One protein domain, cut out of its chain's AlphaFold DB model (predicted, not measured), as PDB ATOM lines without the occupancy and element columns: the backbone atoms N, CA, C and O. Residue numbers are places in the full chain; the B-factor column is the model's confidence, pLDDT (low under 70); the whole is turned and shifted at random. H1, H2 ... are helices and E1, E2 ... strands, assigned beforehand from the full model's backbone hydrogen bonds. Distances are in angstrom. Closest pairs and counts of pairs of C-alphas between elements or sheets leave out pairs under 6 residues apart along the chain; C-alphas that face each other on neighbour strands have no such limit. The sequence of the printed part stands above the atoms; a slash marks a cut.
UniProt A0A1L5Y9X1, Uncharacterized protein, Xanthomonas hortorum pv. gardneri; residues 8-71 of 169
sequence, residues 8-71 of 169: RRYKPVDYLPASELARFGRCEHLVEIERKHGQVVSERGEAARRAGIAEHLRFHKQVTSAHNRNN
ATOM      1  N   ARG A   8      67.597  21.943 113.210       80.06
ATOM      2  CA  ARG A   8      67.941  22.183 111.808       80.06
ATOM      3  C   ARG A   8      66.960  23.182 111.206       80.06
ATOM      4  O   ARG A   8      65.771  22.895 111.082       80.06
ATOM      5  N   ARG A   9      67.459  24.350 110.798       83.56
ATOM      6  CA  ARG A   9      66.646  25.332 110.069       83.56
ATOM      7  C   ARG A   9      66.450  24.922 108.613       83.56
ATOM      8  O   ARG A   9      67.351  24.372 107.979       83.56
ATOM      9  N   TYR A  10      65.269  25.234 108.096       81.44
ATOM     10  CA  TYR A  10      64.974  25.166 106.674       81.44
ATOM     11  C   TYR A  10      65.776  26.238 105.918       81.44
ATOM     12  O   TYR A  10      65.867  27.376 106.377       81.44
ATOM     13  N   LYS A  11      66.368  25.865 104.778       84.00
ATOM     14  CA  LYS A  11      67.006  26.805 103.848       84.00
ATOM     15  C   LYS A  11      66.095  26.948 102.627       84.00
ATOM     16  O   LYS A  11      65.796  25.916 102.027       84.00
ATOM     17  N   PRO A  12      65.656  28.166 102.273       80.69
ATOM     18  CA  PRO A  12      64.830  28.363 101.091       80.69
ATOM     19  C   PRO A  12      65.621  28.002  99.828       80.69
ATOM     20  O   PRO A  12      66.812  28.301  99.724       80.69
ATOM     21  N   VAL A  13      64.950  27.324  98.902       85.25
ATOM     22  CA  VAL A  13      65.445  26.910  97.585       85.25
ATOM     23  C   VAL A  13      64.349  27.182  96.549       85.25
ATOM     24  O   VAL A  13      63.170  27.147  96.898       85.25
ATOM     25  N   ASP A  14      64.722  27.410  95.287       93.06
ATOM     26  CA  ASP A  14      63.790  27.758  94.192       93.06
ATOM     27  C   ASP A  14      62.990  26.564  93.635       93.06
ATOM     28  O   ASP A  14      62.274  26.679  92.642       93.06
ATOM     29  N   TYR A  15      63.113  25.389  94.249       88.12
ATOM     30  CA  TYR A  15      62.408  24.175  93.852       88.12
ATOM     31  C   TYR A  15      61.923  23.416  95.082       88.12
ATOM     32  O   TYR A  15      62.527  23.493  96.149       88.12
ATOM     33  N   LEU A  16      60.856  22.631  94.930       85.44
ATOM     34  CA  LEU A  16      60.345  21.793  96.008       85.44
ATOM     35  C   LEU A  16      60.919  20.370  95.876       85.44
ATOM     36  O   LEU A  16      60.542  19.647  94.950       85.44
ATOM     37  N   PRO A  17      61.849  19.938  96.749       86.12
ATOM     38  CA  PRO A  17      62.440  18.612  96.635       86.12
ATOM     39  C   PRO A  17      61.397  17.523  96.903       86.12
ATOM     40  O   PRO A  17      60.563  17.644  97.800       86.12
ATOM     41  N   ALA A  18      61.499  16.392  96.197       88.69
ATOM     42  CA  ALA A  18      60.576  15.260  96.356       88.69
ATOM     43  C   ALA A  18      60.490  14.748  97.809       88.69
ATOM     44  O   ALA A  18      59.431  14.345  98.280       88.69
ATOM     45  N   SER A  19      61.598  14.818  98.555       84.62
ATOM     46  CA  SER A  19      61.614  14.461  99.979       84.62
ATOM     47  C   SER A  19      60.812  15.419 100.867       84.62
ATOM     48  O   SER A  19      60.348  15.011 101.928       84.62
ATOM     49  N   GLU A  20      60.640  16.679 100.458       86.81
ATOM     50  CA  GLU A  20      59.768  17.638 101.137       86.81
ATOM     51  C   GLU A  20      58.309  17.391 100.771       86.81
ATOM     52  O   GLU A  20      57.486  17.312 101.678       86.81
ATOM     53  N   LEU A  21      58.012  17.113  99.495       89.94
ATOM     54  CA  LEU A  21      56.689  16.641  99.062       89.94
ATOM     55  C   LEU A  21      56.226  15.411  99.861       89.94
ATOM     56  O   LEU A  21      55.121  15.385 100.396       89.94
ATOM     57  N   ALA A  22      57.105  14.424 100.041       90.25
ATOM     58  CA  ALA A  22      56.799  13.216 100.804       90.25
ATOM     59  C   ALA A  22      56.515  13.472 102.298       90.25
ATOM     60  O   ALA A  22      55.871  12.650 102.949       90.25
ATOM     61  N   ARG A  23      56.986  14.589 102.878       88.25
ATOM     62  CA  ARG A  23      56.705  14.917 104.289       88.25
ATOM     63  C   ARG A  23      55.255  15.327 104.504       88.25
ATOM     64  O   ARG A  23      54.716  14.998 105.559       88.25
ATOM     65  N   PHE A  24      54.629  15.968 103.516       89.88
ATOM     66  CA  PHE A  24      53.206  16.305 103.580       89.88
ATOM     67  C   PHE A  24      52.333  15.050 103.684       89.88
ATOM     68  O   PHE A  24      51.350  15.067 104.406       89.88
ATOM     69  N   GLY A  25      52.753  13.929 103.085       92.19
ATOM     70  CA  GLY A  25      52.059  12.641 103.215       92.19
ATOM     71  C   GLY A  25      52.131  11.996 104.606       92.19
ATOM     72  O   GLY A  25      51.454  11.002 104.841       92.19
ATOM     73  N   ARG A  26      52.950  12.522 105.532       89.31
ATOM     74  CA  ARG A  26      52.929  12.092 106.941       89.31
ATOM     75  C   ARG A  26      52.024  12.965 107.796       89.31
ATOM     76  O   ARG A  26      51.237  12.439 108.568       89.31
ATOM     77  N   CYS A  27      52.244  14.276 107.734       92.00
ATOM     78  CA  CYS A  27      51.462  15.285 108.438       92.00
ATOM     79  C   CYS A  27      51.842  16.665 107.895       92.00
ATOM     80  O   CYS A  27      52.966  17.137 108.089       92.00
ATOM     81  N   GLU A  28      50.901  17.319 107.234       93.12
ATOM     82  CA  GLU A  28      51.017  18.658 106.672       93.12
ATOM     83  C   GLU A  28      51.302  19.714 107.744       93.12
ATOM     84  O   GLU A  28      52.197  20.545 107.581       93.12
ATOM     85  N   HIS A  29      50.629  19.620 108.891       93.69
ATOM     86  CA  HIS A  29      50.788  20.574 109.984       93.69
ATOM     87  C   HIS A  29      52.185  20.493 110.619       93.69
ATOM     88  O   HIS A  29      52.791  21.508 110.965       93.69
ATOM     89  N   LEU A  30      52.765  19.289 110.694       90.38
ATOM     90  CA  LEU A  30      54.143  19.110 111.151       90.38
ATOM     91  C   LEU A  30      55.141  19.823 110.226       90.38
ATOM     92  O   LEU A  30      56.114  20.401 110.711       90.38
ATOM     93  N   VAL A  31      54.903  19.822 108.910       90.19
ATOM     94  CA  VAL A  31      55.777  20.520 107.954       90.19
ATOM     95  C   VAL A  31      55.772  22.025 108.206       90.19
ATOM     96  O   VAL A  31      56.839  22.644 108.203       90.19
ATOM     97  N   GLU A  32      54.602  22.608 108.472       90.62
ATOM     98  CA  GLU A  32      54.478  24.030 108.798       90.62
ATOM     99  C   GLU A  32      55.222  24.384 110.094       90.62
ATOM    100  O   GLU A  32      56.018  25.330 110.118       90.62
ATOM    101  N   ILE A  33      55.027  23.589 111.150       91.12
ATOM    102  CA  ILE A  33      55.706  23.771 112.440       91.12
ATOM    103  C   ILE A  33      57.225  23.699 112.261       91.12
ATOM    104  O   ILE A  33      57.947  24.582 112.724       91.12
ATOM    105  N   GLU A  34      57.728  22.687 111.551       89.69
ATOM    106  CA  GLU A  34      59.164  22.516 111.306       89.69
ATOM    107  C   GLU A  34      59.747  23.644 110.436       89.69
ATOM    108  O   GLU A  34      60.938  23.947 110.542       89.69
ATOM    109  N   ARG A  35      58.935  24.299 109.595       87.12
ATOM    110  CA  ARG A  35      59.355  25.472 108.813       87.12
ATOM    111  C   ARG A  35      59.444  26.731 109.680       87.12
ATOM    112  O   ARG A  35      60.428  27.459 109.562       87.12
ATOM    113  N   LYS A  36      58.464  26.972 110.560       89.50
ATOM    114  CA  LYS A  36      58.430  28.141 111.463       89.50
ATOM    115  C   LYS A  36      59.457  28.041 112.594       89.50
ATOM    116  O   LYS A  36      60.175  29.001 112.867       89.50
ATOM    117  N   HIS A  37      59.556  26.876 113.228       89.38
ATOM    118  CA  HIS A  37      60.328  26.678 114.460       89.38
ATOM    119  C   HIS A  37      61.630  25.892 114.257       89.38
ATOM    120  O   HIS A  37      62.456  25.808 115.166       89.38
ATOM    121  N   GLY A  38      61.853  25.357 113.056       87.94
ATOM    122  CA  GLY A  38      62.973  24.472 112.769       87.94
ATOM    123  C   GLY A  38      62.663  23.017 113.114       87.94
ATOM    124  O   GLY A  38      61.817  22.695 113.945       87.94
ATOM    125  N   GLN A  39      63.374  22.110 112.451       86.19
ATOM    126  CA  GLN A  39      63.232  20.681 112.673       86.19
ATOM    127  C   GLN A  39      64.089  20.252 113.859       86.19
ATOM    128  O   GLN A  39      65.314  20.393 113.848       86.19
ATOM    129  N   VAL A  40      63.444  19.671 114.862       85.38
ATOM    130  CA  VAL A  40      64.125  19.107 116.021       85.38
ATOM    131  C   VAL A  40      64.490  17.657 115.725       85.38
ATOM    132  O   VAL A  40      63.615  16.798 115.617       85.38
ATOM    133  N   VAL A  41      65.783  17.370 115.581       83.56
ATOM    134  CA  VAL A  41      66.252  16.030 115.210       83.56
ATOM    135  C   VAL A  41      66.634  15.254 116.468       83.56
ATOM    136  O   VAL A  41      67.384  15.742 117.313       83.56
ATOM    137  N   SER A  42      66.095  14.043 116.615       87.12
ATOM    138  CA  SER A  42      66.521  13.113 117.663       87.12
ATOM    139  C   SER A  42      67.739  12.315 117.205       87.12
ATOM    140  O   SER A  42      67.875  12.007 116.023       87.12
ATOM    141  N   GLU A  43      68.583  11.905 118.148       87.19
ATOM    142  CA  GLU A  43      69.757  11.063 117.885       87.19
ATOM    143  C   GLU A  43      69.385   9.772 117.129       87.19
ATOM    144  O   GLU A  43      69.998   9.427 116.121       87.19
ATOM    145  N   ARG A  44      68.296   9.105 117.546       87.75
ATOM    146  CA  ARG A  44      67.751   7.920 116.858       87.75
ATOM    147  C   ARG A  44      67.272   8.247 115.440       87.75
ATOM    148  O   ARG A  44      67.498   7.459 114.525       87.75
ATOM    149  N   GLY A  45      66.617   9.393 115.251       85.94
ATOM    150  CA  GLY A  45      66.161   9.850 113.938       85.94
ATOM    151  C   GLY A  45      67.326  10.169 113.002       85.94
ATOM    152  O   GLY A  45      67.284   9.820 111.826       85.94
ATOM    153  N   GLU A  46      68.394  10.772 113.519       87.38
ATOM    154  CA  GLU A  46      69.602  11.048 112.748       87.38
ATOM    155  C   GLU A  46      70.337   9.760 112.364       87.38
ATOM    156  O   GLU A  46      70.718   9.591 111.206       87.38
ATOM    157  N   ALA A  47      70.460   8.814 113.301       91.00
ATOM    158  CA  ALA A  47      71.028   7.498 113.036       91.00
ATOM    159  C   ALA A  47      70.242   6.750 111.943       91.00
ATOM    160  O   ALA A  47      70.846   6.239 110.999       91.00
ATOM    161  N   ALA A  48      68.906   6.762 112.005       89.75
ATOM    162  CA  ALA A  48      68.053   6.165 110.978       89.75
ATOM    163  C   ALA A  48      68.220   6.848 109.608       89.75
ATOM    164  O   ALA A  48      68.328   6.167 108.589       89.75
ATOM    165  N   ARG A  49      68.315   8.187 109.561       87.56
ATOM    166  CA  ARG A  49      68.595   8.921 108.312       87.56
ATOM    167  C   ARG A  49      69.960   8.563 107.741       87.56
ATOM    168  O   ARG A  49      70.069   8.370 106.535       87.56
ATOM    169  N   ARG A  50      70.987   8.450 108.586       92.31
ATOM    170  CA  ARG A  50      72.344   8.073 108.173       92.31
ATOM    171  C   ARG A  50      72.373   6.662 107.591       92.31
ATOM    172  O   ARG A  50      72.961   6.467 106.532       92.31
ATOM    173  N   ALA A  51      71.689   5.717 108.236       94.62
ATOM    174  CA  ALA A  51      71.527   4.358 107.728       94.62
ATOM    175  C   ALA A  51      70.787   4.340 106.378       94.62
ATOM    176  O   ALA A  51      71.266   3.730 105.428       94.62
ATOM    177  N   GLY A  52      69.682   5.084 106.255       91.38
ATOM    178  CA  GLY A  52      68.930   5.193 105.001       91.38
ATOM    179  C   GLY A  52      69.737   5.816 103.859       91.38
ATOM    180  O   GLY A  52      69.695   5.321 102.738       91.38
ATOM    181  N   ILE A  53      70.525   6.863 104.131       92.00
ATOM    182  CA  ILE A  53      71.425   7.473 103.137       92.00
ATOM    183  C   ILE A  53      72.513   6.483 102.718       92.00
ATOM    184  O   ILE A  53      72.807   6.374 101.530       92.00
ATOM    185  N   ALA A  54      73.102   5.752 103.667       94.38
ATOM    186  CA  ALA A  54      74.110   4.743 103.360       94.38
ATOM    187  C   ALA A  54      73.544   3.655 102.436       94.38
ATOM    188  O   ALA A  54      74.200   3.289 101.459       94.38
ATOM    189  N   GLU A  55      72.318   3.198 102.691       93.00
ATOM    190  CA  GLU A  55      71.659   2.199 101.852       93.00
ATOM    191  C   GLU A  55      71.254   2.761 100.486       93.00
ATOM    192  O   GLU A  55      71.531   2.138  99.464       93.00
ATOM    193  N   HIS A  56      70.730   3.989 100.428       90.75
ATOM    194  CA  HIS A  56      70.472   4.676  99.160       90.75
ATOM    195  C   HIS A  56      71.748   4.785  98.314       90.75
ATOM    196  O   HIS A  56      71.723   4.538  97.112       90.75
ATOM    197  N   LEU A  57      72.886   5.135  98.919       92.19
ATOM    198  CA  LEU A  57      74.169   5.218  98.217       92.19
ATOM    199  C   LEU A  57      74.667   3.844  97.754       92.19
ATOM    200  O   LEU A  57      75.239   3.744  96.668       92.19
ATOM    201  N   ARG A  58      74.459   2.788  98.549       92.06
ATOM    202  CA  ARG A  58      74.768   1.405  98.155       92.06
ATOM    203  C   ARG A  58      73.923   0.976  96.962       92.06
ATOM    204  O   ARG A  58      74.492   0.557  95.957       92.06
ATOM    205  N   PHE A  59      72.606   1.151  97.037       89.94
ATOM    206  CA  PHE A  59      71.689   0.825  95.950       89.94
ATOM    207  C   PHE A  59      71.979   1.653  94.698       89.94
ATOM    208  O   PHE A  59      72.077   1.097  93.611       89.94
ATOM    209  N   HIS A  60      72.230   2.958  94.839       86.88
ATOM    210  CA  HIS A  60      72.635   3.806  93.720       86.88
ATOM    211  C   HIS A  60      73.893   3.257  93.041       86.88
ATOM    212  O   HIS A  60      73.893   3.115  91.828       86.88
ATOM    213  N   LYS A  61      74.934   2.865  93.794       84.44
ATOM    214  CA  LYS A  61      76.142   2.232  93.226       84.44
ATOM    215  C   LYS A  61      75.826   0.916  92.505       84.44
ATOM    216  O   LYS A  61      76.361   0.670  91.422       84.44
ATOM    217  N   GLN A  62      74.966   0.077  93.083       87.38
ATOM    218  CA  GLN A  62      74.529  -1.182  92.467       87.38
ATOM    219  C   GLN A  62      73.784  -0.923  91.155       87.38
ATOM    220  O   GLN A  62      74.163  -1.472  90.128       87.38
ATOM    221  N   VAL A  63      72.800  -0.023  91.152       79.81
ATOM    222  CA  VAL A  63      72.048   0.336  89.946       79.81
ATOM    223  C   VAL A  63      72.947   1.015  88.928       79.81
ATOM    224  O   VAL A  63      72.920   0.616  87.781       79.81
ATOM    225  N   THR A  64      73.804   1.970  89.289       72.19
ATOM    226  CA  THR A  64      74.706   2.594  88.305       72.19
ATOM    227  C   THR A  64      75.687   1.592  87.702       72.19
ATOM    228  O   THR A  64      76.015   1.687  86.524       72.19
ATOM    229  N   SER A  65      76.147   0.609  88.483       69.88
ATOM    230  CA  SER A  65      77.034  -0.441  87.969       69.88
ATOM    231  C   SER A  65      76.295  -1.493  87.135       69.88
ATOM    232  O   SER A  65      76.871  -1.991  86.175       69.88
ATOM    233  N   ALA A  66      75.034  -1.807  87.451       68.75
ATOM    234  CA  ALA A  66      74.205  -2.777  86.728       68.75
ATOM    235  C   ALA A  66      73.480  -2.177  85.508       68.75
ATOM    236  O   ALA A  66      73.350  -2.829  84.478       68.75
ATOM    237  N   HIS A  67      73.055  -0.919  85.578       59.00
ATOM    238  CA  HIS A  67      72.479  -0.179  84.456       59.00
ATOM    239  C   HIS A  67      73.527   0.021  83.352       59.00
ATOM    240  O   HIS A  67      73.192  -0.075  82.180       59.00
ATOM    241  N   ASN A  68      74.811   0.131  83.711       52.59
ATOM    242  CA  ASN A  68      75.938   0.049  82.774       52.59
ATOM    243  C   ASN A  68      76.269  -1.381  82.276       52.59
ATOM    244  O   ASN A  68      77.213  -1.528  81.504       52.59
ATOM    245  N   ARG A  69      75.571  -2.446  82.721       44.97
ATOM    246  CA  ARG A  69      75.772  -3.825  82.210       44.97
ATOM    247  C   ARG A  69      74.865  -4.151  81.029       44.97
ATOM    248  O   ARG A  69      75.359  -4.644  80.025       44.97
ATOM    249  N   ASN A  70      73.563  -3.870  81.140       43.69
ATOM    250  CA  ASN A  70      72.608  -4.114  80.047       43.69
ATOM    251  C   ASN A  70      72.454  -2.915  79.117       43.69
ATOM    252  O   ASN A  70      72.010  -3.063  77.983       43.69
ATOM    253  N   ASN A  71      72.881  -1.736  79.560       43.81
ATOM    254  CA  ASN A  71      73.274  -0.705  78.635       43.81
ATOM    255  C   ASN A  71      74.743  -0.968  78.295       43.81
ATOM    256  O   ASN A  71      75.633  -0.633  79.074       43.81
TER     257      ASN A  71
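Overview. This is residues 8 to 71 of the 169 residues of an uncharacterized protein of Xanthomonas hortorum pv. gardneri (UniProt A0A1L5Y9X1). A single long helix, H3, sticks out as a lone arm from a small, loose head, which is made of the opening stretch of residues 8 to 17, two short helices, H1 and H2, and the short strand E1. H1 and H2 make a corner in the head, and E1 leads from H2 to the near end of the arm; no other helix packs on H3. The printed part has 64 residues, with three named helices and one named strand in the order H1, H2, E1, H3, and its class is mostly helix. It is only just loose, close to extended, with a radius of gyration of the C-alphas of 15.7 A. The outline is elongated, with spans of 47 by 29 by 20 A, and the arm makes much of its length.

Arrangement. From Arg 8 the printed part runs without a named element to H1, residues 18 to 24; residues 13 to 19 stand free. H2, residues 28 to 37, follows after a tight link of 3 residues. H1 and H2 are close but not clearly touching, with 2 pairs of C-alphas within 8 A; the closest C-alphas, those of Phe 24 and Val 31, are 6.6 A apart. Their lines are about perpendicular, at 75 degrees. E1, residues 39 to 41, pairs with no named strand; its closest C-alpha to H2 is that of Val 40, 7.6 A from that of Glu 34. H1 and E1 are apart. E1 and H3, residues 43 to 70, meet only through their link. H3 is apart from both H1 and H2. In H2 every O i to N i+4 pair is within hydrogen-bond range, in H3 22 of 24 are, and in H1 1 of 3, beside 3 of 4 O i to N i+3 pairs.

Along the chain. H1 runs from Ala 18, with its C-alpha at (60.576, 15.260, 96.356), to Phe 24, 10.4 A from first to last C-alpha. H2 runs from Glu 28 to His 37 over 14.5 A. E1 runs from Gln 39 to Val 41 over 6.1 A. H3 begins at Glu 43, with its C-alpha at (69.757, 11.063, 117.885), and ends at Asn 70, with its C-alpha at (72.608, -4.114, 80.047), 40.9 A away.

Size, cuts and confidence. The two C-alphas farthest apart are those of His 37 and Asn 70, at 47.8 A. Residues 42 to 71, of which 43 to 70 belong to H3, stand free. The links H1 to H2, H2 to E1 and E1 to H3 are tight. The printed part has no cut. Its mean pLDDT is 84.5, and residues 65 to 71 are under 70.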